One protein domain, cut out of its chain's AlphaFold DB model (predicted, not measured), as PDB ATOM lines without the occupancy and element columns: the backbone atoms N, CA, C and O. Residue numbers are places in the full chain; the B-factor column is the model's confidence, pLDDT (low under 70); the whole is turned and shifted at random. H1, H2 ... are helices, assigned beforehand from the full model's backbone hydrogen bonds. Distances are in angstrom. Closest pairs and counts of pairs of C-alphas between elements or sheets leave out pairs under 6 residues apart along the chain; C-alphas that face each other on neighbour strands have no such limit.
ATOM      1  N   SER A   2       7.120  19.794  -6.241       60.00
ATOM      2  CA  SER A   2       5.932  20.470  -6.807       60.00
ATOM      3  C   SER A   2       4.684  20.464  -5.907       60.00
ATOM      4  O   SER A   2       4.100  21.516  -5.707       60.00
ATOM      5  N   HIS A   3       4.322  19.328  -5.301       62.12
ATOM      6  CA  HIS A   3       3.090  19.212  -4.495       62.12
ATOM      7  C   HIS A   3       3.089  20.105  -3.241       62.12
ATOM      8  O   HIS A   3       2.102  20.749  -2.916       62.12
ATOM      9  N   LEU A   4       4.243  20.195  -2.571       62.44
ATOM     10  CA  LEU A   4       4.450  21.023  -1.373       62.44
ATOM     11  C   LEU A   4       4.348  22.523  -1.693       62.44
ATOM     12  O   LEU A   4       3.936  23.328  -0.868       62.44
ATOM     13  N   ILE A   5       4.746  22.895  -2.907       66.44
ATOM     14  CA  ILE A   5       4.699  24.264  -3.409       66.44
ATOM     15  C   ILE A   5       3.255  24.640  -3.793       66.44
ATOM     16  O   ILE A   5       2.802  25.736  -3.467       66.44
ATOM     17  N   GLU A   6       2.514  23.718  -4.409       65.62
ATOM     18  CA  GLU A   6       1.106  23.902  -4.783       65.62
ATOM     19  C   GLU A   6       0.187  24.019  -3.554       65.62
ATOM     20  O   GLU A   6      -0.595  24.962  -3.450       65.62
ATOM     21  N   GLU A   7       0.346  23.129  -2.566       73.62
ATOM     22  CA  GLU A   7      -0.373  23.185  -1.282       73.62
ATOM     23  C   GLU A   7      -0.176  24.521  -0.560       73.62
ATOM     24  O   GLU A   7      -1.131  25.097  -0.033       73.62
ATOM     25  N   ASN A   8       1.047  25.058  -0.592       80.12
ATOM     26  CA  ASN A   8       1.342  26.358  -0.003       80.12
ATOM     27  C   ASN A   8       0.603  27.497  -0.715       80.12
ATOM     28  O   ASN A   8       0.181  28.440  -0.049       80.12
ATOM     29  N   ILE A   9       0.385  27.417  -2.033       79.75
ATOM     30  CA  ILE A   9      -0.428  28.411  -2.743       79.75
ATOM     31  C   ILE A   9      -1.888  28.333  -2.353       79.75
ATOM     32  O   ILE A   9      -2.471  29.371  -2.052       79.75
ATOM     33  N   TYR A  10      -2.480  27.137  -2.336       81.75
ATOM     34  CA  TYR A  10      -3.881  26.998  -1.943       81.75
ATOM     35  C   TYR A  10      -4.100  27.569  -0.538       81.75
ATOM     36  O   TYR A  10      -5.066  28.297  -0.307       81.75
ATOM     37  N   LEU A  11      -3.151  27.325   0.371       84.44
ATOM     38  CA  LEU A  11      -3.160  27.894   1.712       84.44
ATOM     39  C   LEU A  11      -3.038  29.427   1.701       84.44
ATOM     40  O   LEU A  11      -3.827  30.100   2.363       84.44
ATOM     41  N   ILE A  12      -2.083  29.991   0.954       84.69
ATOM     42  CA  ILE A  12      -1.903  31.448   0.836       84.69
ATOM     43  C   ILE A  12      -3.181  32.104   0.304       84.69
ATOM     44  O   ILE A  12      -3.650  33.086   0.880       84.69
ATOM     45  N   MET A  13      -3.768  31.546  -0.754       87.69
ATOM     46  CA  MET A  13      -4.994  32.061  -1.358       87.69
ATOM     47  C   MET A  13      -6.167  31.992  -0.383       87.69
ATOM     48  O   MET A  13      -6.899  32.971  -0.242       87.69
ATOM     49  N   ALA A  14      -6.316  30.887   0.352       85.62
ATOM     50  CA  ALA A  14      -7.336  30.770   1.385       85.62
ATOM     51  C   ALA A  14      -7.154  31.824   2.491       85.62
ATOM     52  O   ALA A  14      -8.123  32.462   2.892       85.62
ATOM     53  N   ILE A  15      -5.920  32.053   2.954       87.00
ATOM     54  CA  ILE A  15      -5.619  33.058   3.984       87.00
ATOM     55  C   ILE A  15      -5.954  34.468   3.487       87.00
ATOM     56  O   ILE A  15      -6.651  35.202   4.188       87.00
ATOM     57  N   VAL A  16      -5.491  34.838   2.289       87.88
ATOM     58  CA  VAL A  16      -5.738  36.157   1.678       87.88
ATOM     59  C   VAL A  16      -7.231  36.465   1.637       87.88
ATOM     60  O   VAL A  16      -7.648  37.506   2.133       87.88
ATOM     61  N   ASN A  17      -8.025  35.515   1.149       88.06
ATOM     62  CA  ASN A  17      -9.470  35.657   0.991       88.06
ATOM     63  C   ASN A  17     -10.243  35.577   2.329       88.06
ATOM     64  O   ASN A  17     -11.354  36.094   2.451       88.06
ATOM     65  N   LEU A  18      -9.670  34.957   3.368       89.81
ATOM     66  CA  LEU A  18     -10.289  34.843   4.695       89.81
ATOM     67  C   LEU A  18     -10.077  36.096   5.562       89.81
ATOM     68  O   LEU A  18     -10.924  36.419   6.399       89.81
ATOM     69  N   ILE A  19      -8.969  36.822   5.382       90.00
ATOM     70  CA  ILE A  19      -8.643  38.014   6.185       90.00
ATOM     71  C   ILE A  19      -9.749  39.091   6.130       90.00
ATOM     72  O   ILE A  19     -10.171  39.538   7.202       90.00
ATOM     73  N   PRO A  20     -10.267  39.507   4.954       86.44
ATOM     74  CA  PRO A  20     -11.351  40.488   4.868       86.44
ATOM     75  C   PRO A  20     -12.603  40.048   5.633       86.44
ATOM     76  O   PRO A  20     -13.232  40.853   6.321       86.44
ATOM     77  N   VAL A  21     -12.930  38.753   5.562       89.19
ATOM     78  CA  VAL A  21     -14.076  38.152   6.253       89.19
ATOM     79  C   VAL A  21     -13.901  38.246   7.766       89.19
ATOM     80  O   VAL A  21     -14.787  38.740   8.462       89.19
ATOM     81  N   LEU A  22     -12.740  37.831   8.280       89.00
ATOM     82  CA  LEU A  22     -12.432  37.889   9.710       89.00
ATOM     83  C   LEU A  22     -12.452  39.325  10.238       89.00
ATOM     84  O   LEU A  22     -13.028  39.585  11.294       89.00
ATOM     85  N   LEU A  23     -11.868  40.270   9.496       86.06
ATOM     86  CA  LEU A  23     -11.873  41.684   9.867       86.06
ATOM     87  C   LEU A  23     -13.295  42.238   9.967       86.06
ATOM     88  O   LEU A  23     -13.605  42.959  10.918       86.06
ATOM     89  N   LEU A  24     -14.164  41.886   9.019       84.00
ATOM     90  CA  LEU A  24     -15.552  42.328   9.018       84.00
ATOM     91  C   LEU A  24     -16.338  41.725  10.190       84.00
ATOM     92  O   LEU A  24     -17.035  42.462  10.891       84.00
ATOM     93  N   VAL A  25     -16.173  40.427  10.466       84.25
ATOM     94  CA  VAL A  25     -16.784  39.767  11.634       84.25
ATOM     95  C   VAL A  25     -16.343  40.442  12.933       84.25
ATOM     96  O   VAL A  25     -17.189  40.801  13.752       84.25
ATOM     97  N   LEU A  26     -15.044  40.704  13.101       83.38
ATOM     98  CA  LEU A  26     -14.520  41.406  14.275       83.38
ATOM     99  C   LEU A  26     -15.116  42.813  14.394       83.38
ATOM    100  O   LEU A  26     -15.597  43.197  15.458       83.38
ATOM    101  N   CYS A  27     -15.145  43.580  13.303       78.62
ATOM    102  CA  CYS A  27     -15.728  44.922  13.306       78.62
ATOM    103  C   CYS A  27     -17.217  44.902  13.691       78.62
ATOM    104  O   CYS A  27     -17.664  45.796  14.416       78.62
ATOM    105  N   SER A  28     -17.956  43.879  13.246       74.19
ATOM    106  CA  SER A  28     -19.367  43.660  13.579       74.19
ATOM    107  C   SER A  28     -19.547  43.385  15.069       74.19
ATOM    108  O   SER A  28     -20.317  44.075  15.737       74.19
ATOM    109  N   MET A  29     -18.755  42.458  15.619       76.38
ATOM    110  CA  MET A  29     -18.781  42.109  17.043       76.38
ATOM    111  C   MET A  29     -18.466  43.303  17.952       76.38
ATOM    112  O   MET A  29     -19.095  43.465  18.995       76.38
ATOM    113  N   PHE A  30     -17.538  44.175  17.549       76.81
ATOM    114  CA  PHE A  30     -17.196  45.386  18.306       76.81
ATOM    115  C   PHE A  30     -18.171  46.556  18.087       76.81
ATOM    116  O   PHE A  30     -17.906  47.666  18.548       76.81
ATOM    117  N   GLY A  31     -19.282  46.349  17.370       65.69
ATOM    118  CA  GLY A  31     -20.325  47.359  17.173       65.69
ATOM    119  C   GLY A  31     -19.902  48.564  16.326       65.69
ATOM    120  O   GLY A  31     -20.642  49.543  16.248       65.69
ATOM    121  N   LYS A  32     -18.741  48.508  15.657       64.12
ATOM    122  CA  LYS A  32     -18.194  49.612  14.841       64.12
ATOM    123  C   LYS A  32     -18.896  49.787  13.487       64.12
ATOM    124  O   LYS A  32     -18.545  50.693  12.738       64.12
ATOM    125  N   ILE A  33     -19.859  48.922  13.164       61.84
ATOM    126  CA  ILE A  33     -20.464  48.793  11.829       61.84
ATOM    127  C   ILE A  33     -21.815  49.522  11.672       61.84
ATOM    128  O   ILE A  33     -22.262  49.740  10.551       61.84
ATOM    129  N   ARG A  34     -22.437  49.968  12.773       60.44
ATOM    130  CA  ARG A  34     -23.862  50.360  12.884       60.44
ATOM    131  C   ARG A  34     -24.399  51.503  11.998       60.44
ATOM    132  O   ARG A  34     -25.528  51.916  12.214       60.44
ATOM    133  N   SER A  35     -23.642  52.058  11.055       66.31
ATOM    134  CA  SER A  35     -24.080  53.248  10.305       66.31
ATOM    135  C   SER A  35     -24.211  53.072   8.791       66.31
ATOM    136  O   SER A  35     -24.976  53.817   8.189       66.31
ATOM    137  N   ASP A  36     -23.465  52.155   8.157       81.88
ATOM    138  CA  ASP A  36     -23.534  51.942   6.697       81.88
ATOM    139  C   ASP A  36     -22.897  50.592   6.284       81.88
ATOM    140  O   ASP A  36     -21.688  50.526   6.015       81.88
ATOM    141  N   PRO A  37     -23.695  49.510   6.231       84.38
ATOM    142  CA  PRO A  37     -23.278  48.194   5.748       84.38
ATOM    143  C   PRO A  37     -22.583  48.210   4.386       84.38
ATOM    144  O   PRO A  37     -21.580  47.527   4.182       84.38
ATOM    145  N   PHE A  38     -23.084  49.003   3.440       86.12
ATOM    146  CA  PHE A  38     -22.587  48.989   2.068       86.12
ATOM    147  C   PHE A  38     -21.209  49.630   1.953       86.12
ATOM    148  O   PHE A  38     -20.325  49.108   1.276       86.12
ATOM    149  N   LYS A  39     -20.964  50.715   2.690       86.75
ATOM    150  CA  LYS A  39     -19.622  51.300   2.779       86.75
ATOM    151  C   LYS A  39     -18.596  50.309   3.334       86.75
ATOM    152  O   LYS A  39     -17.428  50.350   2.947       86.75
ATOM    153  N   ILE A  40     -19.009  49.436   4.247       86.75
ATOM    154  CA  ILE A  40     -18.137  48.425   4.857       86.75
ATOM    155  C   ILE A  40     -17.888  47.264   3.900       86.75
ATOM    156  O   ILE A  40     -16.740  46.831   3.778       86.75
ATOM    157  N   PHE A  41     -18.914  46.842   3.162       89.94
ATOM    158  CA  PHE A  41     -18.766  45.914   2.049       89.94
ATOM    159  C   PHE A  41     -17.706  46.412   1.054       89.94
ATOM    160  O   PHE A  41     -16.706  45.730   0.843       89.94
ATOM    161  N   ILE A  42     -17.846  47.642   0.539       89.44
ATOM    162  CA  ILE A  42     -16.884  48.226  -0.410       89.44
ATOM    163  C   ILE A  42     -15.462  48.248   0.164       89.44
ATOM    164  O   ILE A  42     -14.518  47.846  -0.511       89.44
ATOM    165  N   LYS A  43     -15.288  48.676   1.421       89.31
ATOM    166  CA  LYS A  43     -13.966  48.671   2.069       89.31
ATOM    167  C   LYS A  43     -13.358  47.273   2.144       89.31
ATOM    168  O   LYS A  43     -12.157  47.132   1.947       89.31
ATOM    169  N   SER A  44     -14.170  46.265   2.433       90.19
ATOM    170  CA  SER A  44     -13.701  44.886   2.585       90.19
ATOM    171  C   SER A  44     -13.300  44.283   1.244       90.19
ATOM    172  O   SER A  44     -12.252  43.654   1.161       90.19
ATOM    173  N   VAL A  45     -14.057  44.577   0.183       90.75
ATOM    174  CA  VAL A  45     -13.685  44.230  -1.196       90.75
ATOM    175  C   VAL A  45     -12.365  44.896  -1.592       90.75
ATOM    176  O   VAL A  45     -11.489  44.246  -2.149       90.75
ATOM    177  N   VAL A  46     -12.168  46.177  -1.261       91.12
ATOM    178  CA  VAL A  46     -10.895  46.867  -1.534       91.12
ATOM    179  C   VAL A  46      -9.730  46.214  -0.784       91.12
ATOM    180  O   VAL A  46      -8.659  46.053  -1.363       91.12
ATOM    181  N   ILE A  47      -9.923  45.825   0.480       90.88
ATOM    182  CA  ILE A  47      -8.897  45.116   1.259       90.88
ATOM    183  C   ILE A  47      -8.538  43.788   0.589       90.88
ATOM    184  O   ILE A  47      -7.353  43.499   0.452       90.88
ATOM    185  N   ASP A  48      -9.530  43.018   0.142       89.56
ATOM    186  CA  ASP A  48      -9.312  41.741  -0.543       89.56
ATOM    187  C   ASP A  48      -8.466  41.909  -1.818       89.56
ATOM    188  O   ASP A  48      -7.427  41.269  -1.981       89.56
ATOM    189  N   ILE A  49      -8.828  42.885  -2.662       90.81
ATOM    190  CA  ILE A  49      -8.070  43.236  -3.873       90.81
ATOM    191  C   ILE A  49      -6.616  43.592  -3.528       90.81
ATOM    192  O   ILE A  49      -5.682  43.101  -4.161       90.81
ATOM    193  N   VAL A  50      -6.405  44.452  -2.525       92.50
ATOM    194  CA  VAL A  50      -5.058  44.881  -2.118       92.50
ATOM    195  C   VAL A  50      -4.235  43.700  -1.605       92.50
ATOM    196  O   VAL A  50      -3.074  43.564  -1.989       92.50
ATOM    197  N   LEU A  51      -4.815  42.835  -0.769       91.12
ATOM    198  CA  LEU A  51      -4.123  41.658  -0.240       91.12
ATOM    199  C   LEU A  51      -3.730  40.684  -1.351       91.12
ATOM    200  O   LEU A  51      -2.614  40.164  -1.331       91.12
ATOM    201  N   PHE A  52      -4.595  40.490  -2.348       90.69
ATOM    202  CA  PHE A  52      -4.264  39.690  -3.522       90.69
ATOM    203  C   PHE A  52      -3.070  40.268  -4.292       90.69
ATOM    204  O   PHE A  52      -2.119  39.540  -4.571       90.69
ATOM    205  N   PHE A  53      -3.056  41.576  -4.572       90.31
ATOM    206  CA  PHE A  53      -1.923  42.208  -5.259       90.31
ATOM    207  C   PHE A  53      -0.618  42.110  -4.466       90.31
ATOM    208  O   PHE A  53       0.431  41.839  -5.047       90.31
ATOM    209  N   VAL A  54      -0.669  42.295  -3.143       89.62
ATOM    210  CA  VAL A  54       0.503  42.113  -2.276       89.62
ATOM    211  C   VAL A  54       1.005  40.670  -2.350       89.62
ATOM    212  O   VAL A  54       2.203  40.456  -2.517       89.62
ATOM    213  N   SER A  55       0.105  39.688  -2.289       86.38
ATOM    214  CA  SER A  55       0.448  38.267  -2.413       86.38
ATOM    215  C   SER A  55       1.101  37.950  -3.763       86.38
ATOM    216  O   SER A  55       2.155  37.317  -3.820       86.38
ATOM    217  N   LEU A  56       0.531  38.469  -4.853       87.44
ATOM    218  CA  LEU A  56       1.051  38.284  -6.207       87.44
ATOM    219  C   LEU A  56       2.449  38.897  -6.365       87.44
ATOM    220  O   LEU A  56       3.337  38.264  -6.934       87.44
ATOM    221  N   LEU A  57       2.677  40.094  -5.811       87.00
ATOM    222  CA  LEU A  57       4.003  40.714  -5.785       87.00
ATOM    223  C   LEU A  57       5.007  39.851  -5.016       87.00
ATOM    224  O   LEU A  57       6.096  39.604  -5.524       87.00
ATOM    225  N   VAL A  58       4.645  39.363  -3.826       84.56
ATOM    226  CA  VAL A  58       5.524  38.498  -3.022       84.56
ATOM    227  C   VAL A  58       5.955  37.267  -3.819       84.56
ATOM    228  O   VAL A  58       7.146  36.969  -3.864       84.56
ATOM    229  N   VAL A  59       5.027  36.592  -4.500       80.44
ATOM    230  CA  VAL A  59       5.349  35.405  -5.309       80.44
ATOM    231  C   VAL A  59       6.273  35.745  -6.480       80.44
ATOM    232  O   VAL A  59       7.246  35.027  -6.706       80.44
ATOM    233  N   LEU A  60       6.039  36.867  -7.170       81.75
ATOM    234  CA  LEU A  60       6.915  37.332  -8.252       81.75
ATOM    235  C   LEU A  60       8.337  37.676  -7.778       81.75
ATOM    236  O   LEU A  60       9.291  37.479  -8.528       81.75
ATOM    237  N   PHE A  61       8.490  38.186  -6.552       80.62
ATOM    238  CA  PHE A  61       9.797  38.528  -5.982       80.62
ATOM    239  C   PHE A  61      10.584  37.316  -5.467       80.62
ATOM    240  O   PHE A  61      11.804  37.414  -5.343       80.62
ATOM    241  N   ILE A  62       9.920  36.197  -5.161       76.94
ATOM    242  CA  ILE A  62      10.587  34.986  -4.663       76.94
ATOM    243  C   ILE A  62      11.352  34.281  -5.788       76.94
ATOM    244  O   ILE A  62      12.529  33.973  -5.614       76.94
ATOM    245  N   ASP A  63      10.708  34.027  -6.930       68.19
ATOM    246  CA  ASP A  63      11.352  33.395  -8.085       68.19
ATOM    247  C   ASP A  63      10.547  33.645  -9.374       68.19
ATOM    248  O   ASP A  63       9.375  33.281  -9.480       68.19
ATOM    249  N   MET A  64      11.191  34.226 -10.391       61.84
ATOM    250  CA  MET A  64      10.569  34.476 -11.698       61.84
ATOM    251  C   MET A  64      10.230  33.188 -12.472       61.84
ATOM    252  O   MET A  64       9.444  33.235 -13.418       61.84
ATOM    253  N   SER A  65      10.781  32.034 -12.078       67.00
ATOM    254  CA  SER A  65      10.433  30.728 -12.651       67.00
ATOM    255  C   SER A  65       9.026  30.242 -12.251       67.00
ATOM    256  O   SER A  65       8.481  29.331 -12.877       67.00
ATOM    257  N   LEU A  66       8.381  30.900 -11.276       70.88
ATOM    258  CA  LEU A  66       7.044  30.587 -10.753       70.88
ATOM    259  C   LEU A  66       5.893  31.114 -11.637       70.88
ATOM    260  O   LEU A  66       4.785  31.341 -11.154       70.88
ATOM    261  N   ALA A  67       6.093  31.286 -12.944       73.75
ATOM    262  CA  ALA A  67       5.051  31.788 -13.849       73.75
ATOM    263  C   ALA A  67       3.754  30.952 -13.785       73.75
ATOM    264  O   ALA A  67       2.657  31.503 -13.721       73.75
ATOM    265  N   MET A  68       3.877  29.622 -13.703       77.12
ATOM    266  CA  MET A  68       2.729  28.711 -13.553       77.12
ATOM    267  C   MET A  68       1.963  28.919 -12.242       77.12
ATOM    268  O   MET A  68       0.754  28.728 -12.183       77.12
ATOM    269  N   MET A  69       2.660  29.349 -11.197       78.88
ATOM    270  CA  MET A  69       2.090  29.589  -9.875       78.88
ATOM    271  C   MET A  69       1.307  30.896  -9.843       78.88
ATOM    272  O   MET A  69       0.224  30.948  -9.275       78.88
ATOM    273  N   VAL A  70       1.801  31.930 -10.525       82.75
ATOM    274  CA  VAL A  70       1.058  33.181 -10.726       82.75
ATOM    275  C   VAL A  70      -0.219  32.922 -11.524       82.75
ATOM    276  O   VAL A  70      -1.281  33.410 -11.145       82.75
ATOM    277  N   VAL A  71      -0.143  32.110 -12.583       83.81
ATOM    278  CA  VAL A  71      -1.328  31.687 -13.347       83.81
ATOM    279  C   VAL A  71      -2.326  30.965 -12.439       83.81
ATOM    280  O   VAL A  71      -3.502  31.323 -12.432       83.81
ATOM    281  N   LEU A  72      -1.862  30.014 -11.621       84.88
ATOM    282  CA  LEU A  72      -2.712  29.307 -10.663       84.88
ATOM    283  C   LEU A  72      -3.369  30.265  -9.655       84.88
ATOM    284  O   LEU A  72      -4.569  30.166  -9.425       84.88
ATOM    285  N   MET A  73      -2.628  31.230  -9.100       88.06
ATOM    286  CA  MET A  73      -3.190  32.238  -8.190       88.06
ATOM    287  C   MET A  73      -4.265  33.087  -8.859       88.06
ATOM    288  O   MET A  73      -5.272  33.384  -8.226       88.06
ATOM    289  N   ILE A  74      -4.071  33.476 -10.122       87.69
ATOM    290  CA  ILE A  74      -5.059  34.260 -10.872       87.69
ATOM    291  C   ILE A  74      -6.327  33.434 -11.096       87.69
ATOM    292  O   ILE A  74      -7.417  33.925 -10.814       87.69
ATOM    293  N   ILE A  75      -6.196  32.180 -11.540       87.75
ATOM    294  CA  ILE A  75      -7.342  31.279 -11.748       87.75
ATOM    295  C   ILE A  75      -8.095  31.058 -10.433       87.75
ATOM    296  O   ILE A  75      -9.319  31.161 -10.393       87.75
ATOM    297  N   LEU A  76      -7.376  30.809  -9.338       88.50
ATOM    298  CA  LEU A  76      -7.989  30.641  -8.024       88.50
ATOM    299  C   LEU A  76      -8.676  31.921  -7.550       88.50
ATOM    300  O   LEU A  76      -9.784  31.848  -7.025       88.50
ATOM    301  N   GLN A  77      -8.065  33.091  -7.751       89.94
ATOM    302  CA  GLN A  77      -8.669  34.356  -7.346       89.94
ATOM    303  C   GLN A  77      -9.914  34.688  -8.166       89.94
ATOM    304  O   GLN A  77     -10.846  35.241  -7.594       89.94
ATOM    305  N   LEU A  78      -9.975  34.317  -9.450       88.69
ATOM    306  CA  LEU A  78     -11.196  34.468 -10.250       88.69
ATOM    307  C   LEU A  78     -12.376  33.760  -9.581       88.69
ATOM    308  O   LEU A  78     -13.433  34.350  -9.453       88.69
ATOM    309  N   ILE A  79     -12.179  32.561  -9.032       89.81
ATOM    310  CA  ILE A  79     -13.248  31.833  -8.333       89.81
ATOM    311  C   ILE A  79     -13.476  32.370  -6.914       89.81
ATOM    312  O   ILE A  79     -14.615  32.580  -6.493       89.81
ATOM    313  N   TYR A  80     -12.404  32.562  -6.140       89.81
ATOM    314  CA  TYR A  80     -12.523  32.928  -4.730       89.81
ATOM    315  C   TYR A  80     -13.066  34.341  -4.540       89.81
ATOM    316  O   TYR A  80     -13.887  34.546  -3.651       89.81
ATOM    317  N   PHE A  81     -12.684  35.290  -5.392       91.50
ATOM    318  CA  PHE A  81     -13.097  36.683  -5.272       91.50
ATOM    319  C   PHE A  81     -14.622  36.882  -5.295       91.50
ATOM    320  O   PHE A  81     -15.150  37.485  -4.360       91.50
ATOM    321  N   PRO A  82     -15.389  36.369  -6.276       91.62
ATOM    322  CA  PRO A  82     -16.836  36.512  -6.266       91.62
ATOM    323  C   PRO A  82     -17.495  35.732  -5.121       91.62
ATOM    324  O   PRO A  82     -18.460  36.229  -4.543       91.62
ATOM    325  N   ILE A  83     -16.960  34.570  -4.720       92.06
ATOM    326  CA  ILE A  83     -17.467  33.815  -3.557       92.06
ATOM    327  C   ILE A  83     -17.308  34.634  -2.270       92.06
ATOM    328  O   ILE A  83     -18.265  34.815  -1.512       92.06
ATOM    329  N   VAL A  84     -16.105  35.154  -2.030       93.50
ATOM    330  CA  VAL A  84     -15.769  35.974  -0.861       93.50
ATOM    331  C   VAL A  84     -16.544  37.281  -0.904       93.50
ATOM    332  O   VAL A  84     -17.103  37.685   0.110       93.50
ATOM    333  N   GLY A  85     -16.674  37.905  -2.073       93.00
ATOM    334  CA  GLY A  85     -17.492  39.093  -2.281       93.00
ATOM    335  C   GLY A  85     -18.956  38.865  -1.902       93.00
ATOM    336  O   GLY A  85     -19.531  39.677  -1.178       93.00
ATOM    337  N   ILE A  86     -19.557  37.747  -2.320       93.94
ATOM    338  CA  ILE A  86     -20.935  37.385  -1.948       93.94
ATOM    339  C   ILE A  86     -21.040  37.186  -0.430       93.94
ATOM    340  O   ILE A  86     -21.969  37.695   0.202       93.94
ATOM    341  N   LEU A  87     -20.071  36.500   0.177       93.06
ATOM    342  CA  LEU A  87     -20.032  36.286   1.621       93.06
ATOM    343  C   LEU A  87     -19.905  37.612   2.394       93.06
ATOM    344  O   LEU A  87     -20.652  37.854   3.344       93.06
ATOM    345  N   LEU A  88     -19.008  38.499   1.963       92.50
ATOM    346  CA  LEU A  88     -18.824  39.834   2.531       92.50
ATOM    347  C   LEU A  88     -20.088  40.679   2.394       92.50
ATOM    348  O   LEU A  88     -20.435  41.404   3.327       92.50
ATOM    349  N   LEU A  89     -20.790  40.581   1.264       92.31
ATOM    350  CA  LEU A  89     -22.053  41.273   1.045       92.31
ATOM    351  C   LEU A  89     -23.105  40.805   2.058       92.31
ATOM    352  O   LEU A  89     -23.686  41.637   2.755       92.31
ATOM    353  N   PHE A  90     -23.290  39.491   2.221       90.12
ATOM    354  CA  PHE A  90     -24.235  38.944   3.199       90.12
ATOM    355  C   PHE A  90     -23.889  39.321   4.640       90.12
ATOM    356  O   PHE A  90     -24.771  39.734   5.391       90.12
ATOM    357  N   LEU A  91     -22.614  39.229   5.026       88.88
ATOM    358  CA  LEU A  91     -22.179  39.602   6.373       88.88
ATOM    359  C   LEU A  91     -22.356  41.100   6.641       88.88
ATOM    360  O   LEU A  91     -22.759  41.488   7.737       88.88
ATOM    361  N   SER A  92     -22.095  41.939   5.636       86.88
ATOM    362  CA  SER A  92     -22.327  43.380   5.733       86.88
ATOM    363  C   SER A  92     -23.807  43.661   5.958       86.88
ATOM    364  O   SER A  92     -24.165  44.339   6.912       86.88
ATOM    365  N   ILE A  93     -24.690  43.086   5.145       86.81
ATOM    366  CA  ILE A  93     -26.147  43.261   5.248       86.81
ATOM    367  C   ILE A  93     -26.687  42.751   6.589       86.81
ATOM    368  O   ILE A  93     -27.529  43.399   7.206       86.81
ATOM    369  N   GLY A  94     -26.172  41.617   7.072       84.06
ATOM    370  CA  GLY A  94     -26.565  41.033   8.355       84.06
ATOM    371  C   GLY A  94     -26.225  41.902   9.570       84.06
ATOM    372  O   GLY A  94     -26.773  41.679  10.646       84.06
ATOM    373  N   SER A  95     -25.354  42.902   9.414       82.81
ATOM    374  CA  SER A  95     -24.990  43.819  10.497       82.81
ATOM    375  C   SER A  95     -26.046  44.893  10.797       82.81
ATOM    376  O   SER A  95     -26.115  45.367  11.932       82.81
ATOM    377  N   ASP A  96     -26.879  45.255   9.814       84.56
ATOM    378  CA  ASP A  96     -28.005  46.181   9.971       84.56
ATOM    379  C   ASP A  96     -29.126  45.842   8.973       84.56
ATOM    380  O   ASP A  96     -29.171  46.304   7.829       84.56
ATOM    381  N   VAL A  97     -30.057  45.009   9.441       82.69
ATOM    382  CA  VAL A  97     -31.185  44.503   8.646       82.69
ATOM    383  C   VAL A  97     -32.168  45.616   8.266       82.69
ATOM    384  O   VAL A  97     -32.786  45.551   7.202       82.69
ATOM    385  N   ASN A  98     -32.308  46.651   9.100       85.75
ATOM    386  CA  ASN A  98     -33.217  47.760   8.814       85.75
ATOM    387  C   ASN A  98     -32.667  48.604   7.664       85.75
ATOM    388  O   ASN A  98     -33.384  48.859   6.698       85.75
ATOM    389  N   TRP A  99     -31.370  48.933   7.709       87.50
ATOM    390  CA  TRP A  99     -30.702  49.621   6.606       87.50
ATOM    391  C   TRP A  99     -30.838  48.848   5.290       87.50
ATOM    392  O   TRP A  99     -31.125  49.438   4.246       87.50
ATOM    393  N   ALA A 100     -30.666  47.524   5.342       84.94
ATOM    394  CA  ALA A 100     -30.757  46.660   4.173       84.94
ATOM    395  C   ALA A 100     -32.143  46.660   3.525       84.94
ATOM    396  O   ALA A 100     -32.249  46.700   2.299       84.94
ATOM    397  N   LYS A 101     -33.199  46.642   4.344       86.56
ATOM    398  CA  LYS A 101     -34.583  46.699   3.869       86.56
ATOM    399  C   LYS A 101     -34.854  47.994   3.102       86.56
ATOM    400  O   LYS A 101     -35.459  47.955   2.033       86.56
ATOM    401  N   ASP A 102     -34.353  49.111   3.619       89.75
ATOM    402  CA  ASP A 102     -34.575  50.435   3.034       89.75
ATOM    403  C   ASP A 102     -33.678  50.708   1.807       89.75
ATOM    404  O   ASP A 102     -33.966  51.603   1.017       89.75
ATOM    405  N   ASN A 103     -32.600  49.935   1.616       88.81
ATOM    406  CA  ASN A 103     -31.595  50.135   0.560       88.81
ATOM    407  C   ASN A 103     -31.382  48.895  -0.333       88.81
ATOM    408  O   ASN A 103     -30.294  48.709  -0.882       88.81
ATOM    409  N   TRP A 104     -32.401  48.048  -0.502       85.69
ATOM    410  CA  TRP A 104     -32.302  46.775  -1.232       85.69
ATOM    411  C   TRP A 104     -31.739  46.911  -2.662       85.69
ATOM    412  O   TRP A 104     -31.008  46.038  -3.129       85.69
ATOM    413  N   GLU A 105     -31.992  48.031  -3.342       87.44
ATOM    414  CA  GLU A 105     -31.465  48.312  -4.686       87.44
ATOM    415  C   GLU A 105     -29.929  48.380  -4.710       87.44
ATOM    416  O   GLU A 105     -29.288  47.866  -5.630       87.44
ATOM    417  N   LYS A 106     -29.318  48.943  -3.656       85.44
ATOM    418  CA  LYS A 106     -27.854  49.024  -3.506       85.44
ATOM    419  C   LYS A 106     -27.219  47.662  -3.231       85.44
ATOM    420  O   LYS A 106     -26.016  47.509  -3.405       85.44
ATOM    421  N   ILE A 107     -28.016  46.687  -2.800       88.75
ATOM    422  CA  ILE A 107     -27.597  45.305  -2.544       88.75
ATOM    423  C   ILE A 107     -27.735  44.454  -3.808       88.75
ATOM    424  O   ILE A 107     -26.873  43.626  -4.094       88.75
ATOM    425  N   LEU A 108     -28.808  44.657  -4.576       90.81
ATOM    426  CA  LEU A 108     -29.110  43.825  -5.736       90.81
ATOM    427  C   LEU A 108     -28.023  43.923  -6.812       90.81
ATOM    428  O   LEU A 108     -27.596  42.901  -7.343       90.81
ATOM    429  N   LEU A 109     -27.565  45.140  -7.117       91.31
ATOM    430  CA  LEU A 109     -26.557  45.369  -8.152       91.31
ATOM    431  C   LEU A 109     -25.233  44.623  -7.884       91.31
ATOM    432  O   LEU A 109     -24.824  43.844  -8.745       91.31
ATOM    433  N   PRO A 110     -24.553  44.798  -6.730       92.56
ATOM    434  CA  PRO A 110     -23.319  44.065  -6.455       92.56
ATOM    435  C   PRO A 110     -23.553  42.556  -6.363       92.56
ATOM    436  O   PRO A 110     -22.703  41.800  -6.825       92.56
ATOM    437  N   PHE A 111     -24.699  42.101  -5.840       93.62
ATOM    438  CA  PHE A 111     -25.030  40.676  -5.832       93.62
ATOM    439  C   PHE A 111     -25.105  40.109  -7.253       93.62
ATOM    440  O   PHE A 111     -24.464  39.104  -7.544       93.62
ATOM    441  N   ALA A 112     -25.836  40.773  -8.153       94.44
ATOM    442  CA  ALA A 112     -25.972  40.345  -9.540       94.44
ATOM    443  C   ALA A 112     -24.620  40.323 -10.264       94.44
ATOM    444  O   ALA A 112     -24.331  39.361 -10.969       94.44
ATOM    445  N   ILE A 113     -23.778  41.341 -10.054       93.94
ATOM    446  CA  ILE A 113     -22.432  41.404 -10.641       93.94
ATOM    447  C   ILE A 113     -21.578  40.228 -10.160       93.94
ATOM    448  O   ILE A 113     -21.029  39.505 -10.985       93.94
ATOM    449  N   LEU A 114     -21.483  40.010  -8.846       94.62
ATOM    450  CA  LEU A 114     -20.655  38.940  -8.281       94.62
ATOM    451  C   LEU A 114     -21.169  37.551  -8.673       94.62
ATOM    452  O   LEU A 114     -20.381  36.655  -8.959       94.62
ATOM    453  N   PHE A 115     -22.490  37.375  -8.723       94.12
ATOM    454  CA  PHE A 115     -23.106  36.112  -9.110       94.12
ATOM    455  C   PHE A 115     -22.900  35.796 -10.596       94.12
ATOM    456  O   PHE A 115     -22.536  34.674 -10.940       94.12
ATOM    457  N   LEU A 116     -23.093  36.780 -11.481       95.38
ATOM    458  CA  LEU A 116     -22.829  36.621 -12.914       95.38
ATOM    459  C   LEU A 116     -21.347  36.377 -13.189       95.38
ATOM    460  O   LEU A 116     -21.028  35.560 -14.049       95.38
ATOM    461  N   TRP A 117     -20.459  37.048 -12.452       94.88
ATOM    462  CA  TRP A 117     -19.023  36.808 -12.536       94.88
ATOM    463  C   TRP A 117     -18.700  35.359 -12.149       94.88
ATOM    464  O   TRP A 117     -18.153  34.633 -12.973       94.88
ATOM    465  N   LEU A 118     -19.155  34.885 -10.983       93.56
ATOM    466  CA  LEU A 118     -18.941  33.497 -10.557       93.56
ATOM    467  C   LEU A 118     -19.438  32.478 -11.593       93.56
ATOM    468  O   LEU A 118     -18.750  31.504 -11.889       93.56
ATOM    469  N   LEU A 119     -20.633  32.694 -12.151       93.44
ATOM    470  CA  LEU A 119     -21.167  31.830 -13.203       93.44
ATOM    471  C   LEU A 119     -20.290  31.852 -14.460       93.44
ATOM    472  O   LEU A 119     -20.016  30.793 -15.023       93.44
ATOM    473  N   GLY A 120     -19.850  33.037 -14.886       92.06
ATOM    474  CA  GLY A 120     -18.947  33.202 -16.022       92.06
ATOM    475  C   GLY A 120     -17.627  32.462 -15.827       92.06
ATOM    476  O   GLY A 120     -17.201  31.740 -16.727       92.06
ATOM    477  N   ASP A 121     -17.032  32.564 -14.638       89.62
ATOM    478  CA  ASP A 121     -15.774  31.889 -14.312       89.62
ATOM    479  C   ASP A 121     -15.935  30.368 -14.307       89.62
ATOM    480  O   ASP A 121     -15.134  29.666 -14.916       89.62
ATOM    481  N   ILE A 122     -17.004  29.843 -13.694       89.19
ATOM    482  CA  ILE A 122     -17.289  28.400 -13.695       89.19
ATOM    483  C   ILE A 122     -17.451  27.881 -15.128       89.19
ATOM    484  O   ILE A 122     -16.887  26.842 -15.471       89.19
ATOM    485  N   ILE A 123     -18.195  28.595 -15.979       90.12
ATOM    486  CA  ILE A 123     -18.377  28.214 -17.387       90.12
ATOM    487  C   ILE A 123     -17.034  28.234 -18.123       90.12
ATOM    488  O   ILE A 123     -16.729  27.286 -18.844       90.12
ATOM    489  N   CYS A 124     -16.228  29.280 -17.922       85.06
ATOM    490  CA  CYS A 124     -14.917  29.415 -18.547       85.06
ATOM    491  C   CYS A 124     -13.981  28.268 -18.149       85.06
ATOM    492  O   CYS A 124     -13.345  27.678 -19.016       85.06
ATOM    493  N   ILE A 125     -13.956  27.900 -16.866       83.31
ATOM    494  CA  ILE A 125     -13.119  26.810 -16.350       83.31
ATOM    495  C   ILE A 125     -13.568  25.448 -16.883       83.31
ATOM    496  O   ILE A 125     -12.725  24.619 -17.186       83.31
ATOM    497  N   ILE A 126     -14.877  25.199 -17.007       83.12
ATOM    498  CA  ILE A 126     -15.390  23.929 -17.550       83.12
ATOM    499  C   ILE A 126     -15.083  23.789 -19.050       83.12
ATOM    500  O   ILE A 126     -14.958  22.672 -19.550       83.12
ATOM    501  N   GLN A 127     -15.029  24.904 -19.784       78.56
ATOM    502  CA  GLN A 127     -14.811  24.917 -21.232       78.56
ATOM    503  C   GLN A 127     -13.330  24.926 -21.648       78.56
ATOM    504  O   GLN A 127     -13.049  24.649 -22.817       78.56
ATOM    505  N   CYS A 128     -12.414  25.255 -20.733       62.12
ATOM    506  CA  CYS A 128     -10.962  25.193 -20.926       62.12
ATOM    507  C   CYS A 128     -10.401  23.798 -20.625       62.12
ATOM    508  O   CYS A 128      -9.438  23.418 -21.329       62.12
TER     509      CYS A 128
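This is residues 2 to 128 of the 128 residues of an uncharacterized protein of Bacteroides intestinalis (UniProt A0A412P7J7). What shape is it? H1 to H3 form an up-and-down bundle; H5 packs on H3, with short H4 at the turn. Which parts? The printed part has 127 residues with five named helices: all helix. It is flat, 51 by 35 by 19 A, and only just compact, close to loose, with a C-alpha radius of gyration of 16.4 A.

What touches first? H1, residues 2 to 29, and H2, residues 37 to 62, form a hairpin. Which is the hub? The hub H3, residues 67 to 94, touches H5, residues 104 to 127, with its residues 78 to 89 alone; C-alphas 82 and 114 are closest, 5.0 A. Every O i to N i+4 pair is within hydrogen-bond range in H2 and H4, residues 97 to 102.

Where does H1 begin? H1, 40.6 A long, begins at C-alpha 2, (5.932, 20.470, -6.807). Where does H5 end? It ends at C-alpha 127, (-14.811, 24.917, -21.232).

Any cut? The printed part has no cut. Low confidence? Residues 2 to 6, among others, are under pLDDT 70.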